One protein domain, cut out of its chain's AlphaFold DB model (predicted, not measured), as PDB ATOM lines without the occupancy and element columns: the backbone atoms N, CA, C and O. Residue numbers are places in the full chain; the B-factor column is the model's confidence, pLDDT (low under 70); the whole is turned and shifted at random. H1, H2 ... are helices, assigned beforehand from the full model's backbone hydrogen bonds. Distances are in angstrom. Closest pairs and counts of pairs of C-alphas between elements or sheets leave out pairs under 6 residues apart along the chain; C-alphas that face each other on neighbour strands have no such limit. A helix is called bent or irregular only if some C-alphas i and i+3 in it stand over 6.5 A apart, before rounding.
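Overview. This is residues 165 to 234 of the 246 residues of an uncharacterized protein of Gibberella nygamai (UniProt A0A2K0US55). A long helix, H1, opens the printed part as an arm, its residues 165 to 179 sticking out free; from its other end a wide unnamed loop, residues 186 to 222, swings away and folds back into a shorter helix, H2. H1 points with its last residues toward the side of H2, which lies crosswise beyond that end, and the two helices stay apart. Look for 70 printed residues with two named helices, H1 then H2, and no named strand; the class is all helix, though under half of the residues, 32 of 70, are in named elements. The whole is loose, with a radius of gyration of the C-alphas of 15.6 A and spans of 46 by 34 by 22 A.

Arrangement. Start at residues 165 to 185, which form H1, and go on to residues 223 to 233, which form H2. These two helices are apart, with no C-alpha of the one within 8 A of the other. On the backbone, every O i to N i+4 pair of H2 is within hydrogen-bond range, and in H1 16 of 17 are.

Along the chain. Find C-alpha 165 at (336.217, 147.757, 326.821); from there H1 runs 29.8 A to C-alpha 185 at (360.799, 162.411, 318.569). Then find C-alpha 223 at (362.864, 176.035, 322.095), where H2 begins; it runs 15.9 A to C-alpha 233. Neither helix is bent.

Size, cuts and confidence. The two C-alphas farthest apart are those of Thr 165 and Thr 207, at 47.4 A. Residues 204 to 209, in the long link of 37 residues from H1 to H2, also stand free. The printed part has no cut. Its mean pLDDT is 85.2, and residue 193 is the one under 70.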
ATOM      1  N   THR A 165     334.906 147.665 326.163       93.56
ATOM      2  CA  THR A 165     336.217 147.757 326.821       93.56
ATOM      3  C   THR A 165     337.357 147.719 325.807       93.56
ATOM      4  O   THR A 165     338.223 148.590 325.852       93.56
ATOM      5  N   GLN A 166     337.334 146.774 324.861       92.12
ATOM      6  CA  GLN A 166     338.320 146.702 323.771       92.12
ATOM      7  C   GLN A 166     338.249 147.929 322.859       92.12
ATOM      8  O   GLN A 166     339.272 148.472 322.450       92.12
ATOM      9  N   PHE A 167     337.042 148.414 322.566       90.25
ATOM     10  CA  PHE A 167     336.880 149.625 321.771       90.25
ATOM     11  C   PHE A 167     337.514 150.844 322.460       90.25
ATOM     12  O   PHE A 167     338.290 151.581 321.853       90.25
ATOM     13  N   ARG A 168     337.248 151.038 323.759       91.94
ATOM     14  CA  ARG A 168     337.860 152.125 324.542       91.94
ATOM     15  C   ARG A 168     339.369 151.943 324.695       91.94
ATOM     16  O   ARG A 168     340.091 152.941 324.671       91.94
ATOM     17  N   SER A 169     339.859 150.711 324.847       93.38
ATOM     18  CA  SER A 169     341.296 150.453 324.975       93.38
ATOM     19  C   SER A 169     342.056 150.799 323.698       93.38
ATOM     20  O   SER A 169     343.198 151.230 323.793       93.38
ATOM     21  N   LEU A 170     341.423 150.708 322.526       90.62
ATOM     22  CA  LEU A 170     342.028 151.107 321.254       90.62
ATOM     23  C   LEU A 170     342.381 152.601 321.235       90.62
ATOM     24  O   LEU A 170     343.492 152.960 320.855       90.62
ATOM     25  N   ALA A 171     341.486 153.468 321.722       89.75
ATOM     26  CA  ALA A 171     341.766 154.900 321.841       89.75
ATOM     27  C   ALA A 171     342.891 155.186 322.854       89.75
ATOM     28  O   ALA A 171     343.776 155.998 322.587       89.75
ATOM     29  N   HIS A 172     342.887 154.485 323.993       92.19
ATOM     30  CA  HIS A 172     343.939 154.620 325.005       92.19
ATOM     31  C   HIS A 172     345.297 154.152 324.480       92.19
ATOM     32  O   HIS A 172     346.299 154.825 324.701       92.19
ATOM     33  N   GLU A 173     345.343 153.027 323.767       93.19
ATOM     34  CA  GLU A 173     346.585 152.498 323.207       93.19
ATOM     35  C   GLU A 173     347.101 153.384 322.074       93.19
ATOM     36  O   GLU A 173     348.297 153.663 322.028       93.19
ATOM     37  N   ALA A 174     346.218 153.918 321.224       92.31
ATOM     38  CA  ALA A 174     346.596 154.903 320.215       92.31
ATOM     39  C   ALA A 174     347.216 156.156 320.856       92.31
ATOM     40  O   ALA A 174     348.290 156.591 320.439       92.31
ATOM     41  N   LEU A 175     346.600 156.699 321.914       92.75
ATOM     42  CA  LEU A 175     347.142 157.843 322.652       92.75
ATOM     43  C   LEU A 175     348.471 157.505 323.337       92.75
ATOM     44  O   LEU A 175     349.397 158.318 323.312       92.75
ATOM     45  N   ARG A 176     348.591 156.309 323.925       94.25
ATOM     46  CA  ARG A 176     349.814 155.833 324.582       94.25
ATOM     47  C   ARG A 176     350.961 155.723 323.584       94.25
ATOM     48  O   ARG A 176     352.056 156.205 323.868       94.25
ATOM     49  N   GLN A 177     350.706 155.135 322.417       94.50
ATOM     50  CA  GLN A 177     351.693 155.008 321.347       94.50
ATOM     51  C   GLN A 177     352.067 156.371 320.770       94.50
ATOM     52  O   GLN A 177     353.253 156.664 320.669       94.50
ATOM     53  N   ALA A 178     351.091 157.231 320.461       92.44
ATOM     54  CA  ALA A 178     351.351 158.587 319.980       92.44
ATOM     55  C   ALA A 178     352.186 159.391 320.987       92.44
ATOM     56  O   ALA A 178     353.186 159.992 320.611       92.44
ATOM     57  N   SER A 179     351.847 159.325 322.276       90.12
ATOM     58  CA  SER A 179     352.623 159.955 323.352       90.12
ATOM     59  C   SER A 179     354.047 159.406 323.437       90.12
ATOM     60  O   SER A 179     354.993 160.173 323.596       90.12
ATOM     61  N   ALA A 180     354.224 158.087 323.315       90.00
ATOM     62  CA  ALA A 180     355.542 157.458 323.328       90.00
ATOM     63  C   ALA A 180     356.388 157.875 322.115       90.00
ATOM     64  O   ALA A 180     357.571 158.181 322.266       90.00
ATOM     65  N   TYR A 181     355.786 157.941 320.925       89.75
ATOM     66  CA  TYR A 181     356.456 158.432 319.723       89.75
ATOM     67  C   TYR A 181     356.787 159.917 319.816       89.75
ATOM     68  O   TYR A 181     357.912 160.278 319.493       89.75
ATOM     69  N   CYS A 182     355.872 160.761 320.303       86.81
ATOM     70  CA  CYS A 182     356.154 162.172 320.562       86.81
ATOM     71  C   CYS A 182     357.344 162.315 321.511       86.81
ATOM     72  O   CYS A 182     358.314 162.960 321.143       86.81
ATOM     73  N   LYS A 183     357.343 161.646 322.670       86.69
ATOM     74  CA  LYS A 183     358.483 161.684 323.604       86.69
ATOM     75  C   LYS A 183     359.794 161.287 322.935       86.69
ATOM     76  O   LYS A 183     360.791 161.988 323.074       86.69
ATOM     77  N   ARG A 184     359.776 160.214 322.138       85.62
ATOM     78  CA  ARG A 184     360.955 159.768 321.389       85.62
ATOM     79  C   ARG A 184     361.415 160.799 320.351       85.62
ATOM     80  O   ARG A 184     362.608 161.067 320.275       85.62
ATOM     81  N   LEU A 185     360.500 161.376 319.571       84.94
ATOM     82  CA  LEU A 185     360.799 162.411 318.569       84.94
ATOM     83  C   LEU A 185     361.307 163.703 319.211       84.94
ATOM     84  O   LEU A 185     362.156 164.381 318.641       84.94
ATOM     85  N   MET A 186     360.823 164.010 320.412       86.25
ATOM     86  CA  MET A 186     361.285 165.144 321.196       86.25
ATOM     87  C   MET A 186     362.567 164.832 321.985       86.25
ATOM     88  O   MET A 186     363.012 165.677 322.747       86.25
ATOM     89  N   TYR A 187     363.191 163.655 321.844       86.12
ATOM     90  CA  TYR A 187     364.365 163.258 322.640       86.12
ATOM     91  C   TYR A 187     364.148 163.417 324.158       86.12
ATOM     92  O   TYR A 187     365.008 163.937 324.875       86.12
ATOM     93  N   ASP A 188     362.960 163.028 324.628       84.50
ATOM     94  CA  ASP A 188     362.483 163.209 326.006       84.50
ATOM     95  C   ASP A 188     362.510 164.676 326.482       84.50
ATOM     96  O   ASP A 188     362.545 164.973 327.681       84.50
ATOM     97  N   TRP A 189     362.518 165.623 325.542       84.50
ATOM     98  CA  TRP A 189     362.268 167.034 325.797       84.50
ATOM     99  C   TRP A 189     360.784 167.270 326.003       84.50
ATOM    100  O   TRP A 189     359.948 166.943 325.164       84.50
ATOM    101  N   ASP A 190     360.500 167.829 327.168       78.44
ATOM    102  CA  ASP A 190     359.187 168.252 327.598       78.44
ATOM    103  C   ASP A 190     359.317 169.748 327.894       78.44
ATOM    104  O   ASP A 190     359.850 170.113 328.952       78.44
ATOM    105  N   PRO A 191     358.989 170.627 326.927       70.69
ATOM    106  CA  PRO A 191     358.855 172.039 327.225       70.69
ATOM    107  C   PRO A 191     357.677 172.140 328.197       70.69
ATOM    108  O   PRO A 191     356.545 171.877 327.803       70.69
ATOM    109  N   GLY A 192     357.957 172.410 329.479       71.00
ATOM    110  CA  GLY A 192     356.935 172.415 330.536       71.00
ATOM    111  C   GLY A 192     355.706 173.254 330.164       71.00
ATOM    112  O   GLY A 192     355.828 174.117 329.308       71.00
ATOM    113  N   ASP A 193     354.552 172.998 330.797       67.62
ATOM    114  CA  ASP A 193     353.199 173.496 330.451       67.62
ATOM    115  C   ASP A 193     353.138 174.656 329.436       67.62
ATOM    116  O   ASP A 193     352.919 175.823 329.772       67.62
ATOM    117  N   VAL A 194     353.298 174.315 328.154       72.88
ATOM    118  CA  VAL A 194     352.919 175.204 327.061       72.88
ATOM    119  C   VAL A 194     351.402 175.217 327.048       72.88
ATOM    120  O   VAL A 194     350.767 174.196 326.773       72.88
ATOM    121  N   ASP A 195     350.808 176.367 327.349       79.00
ATOM    122  CA  ASP A 195     349.362 176.530 327.294       79.00
ATOM    123  C   ASP A 195     348.876 176.486 325.838       79.00
ATOM    124  O   ASP A 195     348.754 177.505 325.155       79.00
ATOM    125  N   LEU A 196     348.592 175.269 325.365       80.31
ATOM    126  CA  LEU A 196     348.128 174.996 324.008       80.31
ATOM    127  C   LEU A 196     346.836 175.748 323.660       80.31
ATOM    128  O   LEU A 196     346.588 175.989 322.481       80.31
ATOM    129  N   ALA A 197     346.022 176.134 324.650       82.94
ATOM    130  CA  ALA A 197     344.801 176.899 324.406       82.94
ATOM    131  C   ALA A 197     345.095 178.342 323.968       82.94
ATOM    132  O   ALA A 197     344.287 178.947 323.262       82.94
ATOM    133  N   ASN A 198     346.253 178.876 324.363       85.38
ATOM    134  CA  ASN A 198     346.684 180.239 324.071       85.38
ATOM    135  C   ASN A 198     347.789 180.318 323.007       85.38
ATOM    136  O   ASN A 198     348.227 181.421 322.672       85.38
ATOM    137  N   VAL A 199     348.202 179.181 322.429       88.06
ATOM    138  CA  VAL A 199     349.133 179.160 321.294       88.06
ATOM    139  C   VAL A 199     348.514 179.892 320.108       88.06
ATOM    140  O   VAL A 199     347.433 179.566 319.614       88.06
ATOM    141  N   ARG A 200     349.233 180.899 319.626       87.06
ATOM    142  CA  ARG A 200     348.874 181.702 318.468       87.06
ATOM    143  C   ARG A 200     349.525 181.122 317.220       87.06
ATOM    144  O   ARG A 200     350.746 181.114 317.103       87.06
ATOM    145  N   ASP A 201     348.707 180.688 316.271       89.12
ATOM    146  CA  ASP A 201     349.170 180.261 314.952       89.12
ATOM    147  C   ASP A 201     348.400 181.009 313.860       89.12
ATOM    148  O   ASP A 201     347.166 180.988 313.802       89.12
ATOM    149  N   ARG A 202     349.125 181.721 312.996       86.12
ATOM    150  CA  ARG A 202     348.557 182.448 311.860       86.12
ATOM    151  C   ARG A 202     348.779 181.650 310.586       86.12
ATOM    152  O   ARG A 202     349.586 182.039 309.746       86.12
ATOM    153  N   LEU A 203     347.985 180.599 310.401       82.06
ATOM    154  CA  LEU A 203     348.028 179.711 309.229       82.06
ATOM    155  C   LEU A 203     347.853 180.427 307.873       82.06
ATOM    156  O   LEU A 203     348.226 179.889 306.836       82.06
ATOM    157  N   SER A 204     347.288 181.638 307.857       85.38
ATOM    158  CA  SER A 204     347.160 182.469 306.650       85.38
ATOM    159  C   SER A 204     348.453 183.193 306.254       85.38
ATOM    160  O   SER A 204     348.511 183.822 305.196       85.38
ATOM    161  N   THR A 205     349.486 183.132 307.092       81.88
ATOM    162  CA  THR A 205     350.759 183.814 306.885       81.88
ATOM    163  C   THR A 205     351.646 182.991 305.959       81.88
ATOM    164  O   THR A 205     352.099 181.909 306.310       81.88
ATOM    165  N   THR A 206     351.932 183.528 304.776       80.12
ATOM    166  CA  THR A 206     352.806 182.896 303.773       80.12
ATOM    167  C   THR A 206     354.214 183.489 303.747       80.12
ATOM    168  O   THR A 206     354.992 183.206 302.835       80.12
ATOM    169  N   THR A 207     354.568 184.329 304.727       82.06
ATOM    170  CA  THR A 207     355.929 184.859 304.838       82.06
ATOM    171  C   THR A 207     356.915 183.728 305.075       82.06
ATOM    172  O   THR A 207     356.746 182.912 305.979       82.06
ATOM    173  N   ASN A 208     357.969 183.713 304.263       81.94
ATOM    174  CA  ASN A 208     359.035 182.732 304.373       81.94
ATOM    175  C   ASN A 208     359.653 182.755 305.783       81.94
ATOM    176  O   ASN A 208     359.995 183.827 306.282       81.94
ATOM    177  N   GLY A 209     359.788 181.583 306.405       80.69
ATOM    178  CA  GLY A 209     360.333 181.426 307.758       80.69
ATOM    179  C   GLY A 209     359.323 181.559 308.902       80.69
ATOM    180  O   GLY A 209     359.707 181.330 310.046       80.69
ATOM    181  N   TYR A 210     358.051 181.878 308.631       84.31
ATOM    182  CA  TYR A 210     357.026 181.890 309.677       84.31
ATOM    183  C   TYR A 210     356.609 180.468 310.083       84.31
ATOM    184  O   TYR A 210     356.313 179.618 309.245       84.31
ATOM    185  N   SER A 211     356.544 180.251 311.391       84.50
ATOM    186  CA  SER A 211     355.944 179.101 312.072       84.50
ATOM    187  C   SER A 211     355.342 179.587 313.393       84.50
ATOM    188  O   SER A 211     355.795 180.599 313.931       84.50
ATOM    189  N   PHE A 212     354.384 178.866 313.977       86.50
ATOM    190  CA  PHE A 212     353.883 179.191 315.319       86.50
ATOM    191  C   PHE A 212     355.018 179.250 316.364       86.50
ATOM    192  O   PHE A 212     354.946 180.028 317.308       86.50
ATOM    193  N   VAL A 213     356.111 178.503 316.168       85.38
ATOM    194  CA  VAL A 213     357.314 178.551 317.026       85.38
ATOM    195  C   VAL A 213     357.962 179.946 317.021       85.38
ATOM    196  O   VAL A 213     358.473 180.397 318.039       85.38
ATOM    197  N   SER A 214     357.894 180.652 315.889       83.12
ATOM    198  CA  SER A 214     358.451 182.000 315.713       83.12
ATOM    199  C   SER A 214     357.500 183.133 316.124       83.12
ATOM    200  O   SER A 214     357.868 184.298 316.002       83.12
ATOM    201  N   ASP A 215     356.270 182.835 316.572       85.62
ATOM    202  CA  ASP A 215     355.355 183.873 317.064       85.62
ATOM    203  C   ASP A 215     355.769 184.285 318.493       85.62
ATOM    204  O   ASP A 215     355.731 183.445 319.400       85.62
ATOM    205  N   PRO A 216     356.130 185.562 318.741       83.75
ATOM    206  CA  PRO A 216     356.608 186.007 320.052       83.75
ATOM    207  C   PRO A 216     355.598 185.779 321.179       83.75
ATOM    208  O   PRO A 216     355.985 185.675 322.341       83.75
ATOM    209  N   ALA A 217     354.302 185.689 320.855       84.19
ATOM    210  CA  ALA A 217     353.255 185.425 321.839       84.19
ATOM    211  C   ALA A 217     353.337 184.014 322.446       84.19
ATOM    212  O   ALA A 217     352.800 183.802 323.530       84.19
ATOM    213  N   ASN A 218     354.007 183.073 321.772       86.50
ATOM    214  CA  ASN A 218     354.098 181.681 322.210       86.50
ATOM    215  C   ASN A 218     355.320 181.413 323.097       86.50
ATOM    216  O   ASN A 218     355.353 180.392 323.773       86.50
ATOM    217  N   GLY A 219     356.326 182.298 323.096       82.88
ATOM    218  CA  GLY A 219     357.539 182.124 323.904       82.88
ATOM    219  C   GLY A 219     358.377 180.890 323.536       82.88
ATOM    220  O   GLY A 219     359.111 180.384 324.378       82.88
ATOM    221  N   LEU A 220     358.260 180.391 322.299       84.25
ATOM    222  CA  LEU A 220     358.920 179.163 321.825       84.25
ATOM    223  C   LEU A 220     360.155 179.423 320.942       84.25
ATOM    224  O   LEU A 220     360.723 178.477 320.402       84.25
ATOM    225  N   GLU A 221     360.575 180.680 320.791       80.31
ATOM    226  CA  GLU A 221     361.568 181.109 319.793       80.31
ATOM    227  C   GLU A 221     362.905 180.353 319.901       80.31
ATOM    228  O   GLU A 221     363.452 179.919 318.888       80.31
ATOM    229  N   ASP A 222     363.371 180.091 321.125       82.38
ATOM    230  CA  ASP A 222     364.626 179.375 321.394       82.38
ATOM    231  C   ASP A 222     364.435 177.871 321.649       82.38
ATOM    232  O   ASP A 222     365.400 177.120 321.809       82.38
ATOM    233  N   ALA A 223     363.193 177.390 321.663       82.81
ATOM    234  CA  ALA A 223     362.864 176.035 322.095       82.81
ATOM    235  C   ALA A 223     363.452 174.964 321.146       82.81
ATOM    236  O   ALA A 223     363.826 173.864 321.560       82.81
ATOM    237  N   TYR A 224     363.638 175.315 319.867       81.94
ATOM    238  CA  TYR A 224     364.317 174.451 318.900       81.94
ATOM    239  C   TYR A 224     365.809 174.249 319.219       81.94
ATOM    240  O   TYR A 224     366.344 173.192 318.887       81.94
ATOM    241  N   LEU A 225     366.487 175.220 319.851       86.25
ATOM    242  CA  LEU A 225     367.904 175.103 320.217       86.25
ATOM    243  C   LEU A 225     368.087 174.065 321.322       86.25
ATOM    244  O   LEU A 225     368.995 173.237 321.246       86.25
ATOM    245  N   GLU A 226     367.203 174.066 322.319       84.38
ATOM    246  CA  GLU A 226     367.211 173.067 323.391       84.38
ATOM    247  C   GLU A 226     366.962 171.658 322.853       84.38
ATOM    248  O   GLU A 226     367.706 170.722 323.173       84.38
ATOM    249  N   LEU A 227     365.952 171.519 321.992       86.56
ATOM    250  CA  LEU A 227     365.645 170.261 321.328       86.56
ATOM    251  C   LEU A 227     366.813 169.787 320.458       86.56
ATOM    252  O   LEU A 227     367.189 168.616 320.519       86.56
ATOM    253  N   PHE A 228     367.422 170.686 319.680       86.12
ATOM    254  CA  PHE A 228     368.572 170.380 318.832       86.12
ATOM    255  C   PHE A 228     369.775 169.915 319.657       86.12
ATOM    256  O   PHE A 228     370.388 168.898 319.333       86.12
ATOM    257  N   MET A 229     370.084 170.594 320.765       85.25
ATOM    258  CA  MET A 229     371.150 170.158 321.667       85.25
ATOM    259  C   MET A 229     370.878 168.760 322.227       85.25
ATOM    260  O   MET A 229     371.779 167.919 322.207       85.25
ATOM    261  N   ARG A 230     369.646 168.470 322.668       83.94
ATOM    262  CA  ARG A 230     369.261 167.130 323.146       83.94
ATOM    263  C   ARG A 230     369.349 166.071 322.054       83.94
ATOM    264  O   ARG A 230     369.879 164.991 322.308       83.94
ATOM    265  N   ALA A 231     368.918 166.397 320.840       86.56
ATOM    266  CA  ALA A 231     369.064 165.536 319.673       86.56
ATOM    267  C   ALA A 231     370.537 165.215 319.385       86.56
ATOM    268  O   ALA A 231     370.875 164.082 319.052       86.56
ATOM    269  N   CYS A 232     371.441 166.183 319.549       83.62
ATOM    270  CA  CYS A 232     372.875 165.973 319.368       83.62
ATOM    271  C   CYS A 232     373.486 165.044 320.426       83.62
ATOM    272  O   CYS A 232     374.343 164.237 320.076       83.62
ATOM    273  N   VAL A 233     373.060 165.137 321.690       83.00
ATOM    274  CA  VAL A 233     373.660 164.381 322.810       83.00
ATOM    275  C   VAL A 233     372.897 163.110 323.201       83.00
ATOM    276  O   VAL A 233     373.318 162.413 324.125       83.00
ATOM    277  N   SER A 234     371.784 162.796 322.530       80.69
ATOM    278  CA  SER A 234     370.944 161.645 322.875       80.69
ATOM    279  C   SER A 234     371.708 160.314 322.750       80.69
ATOM    280  O   SER A 234     372.306 160.039 321.708       80.69
TER     281      SER A 234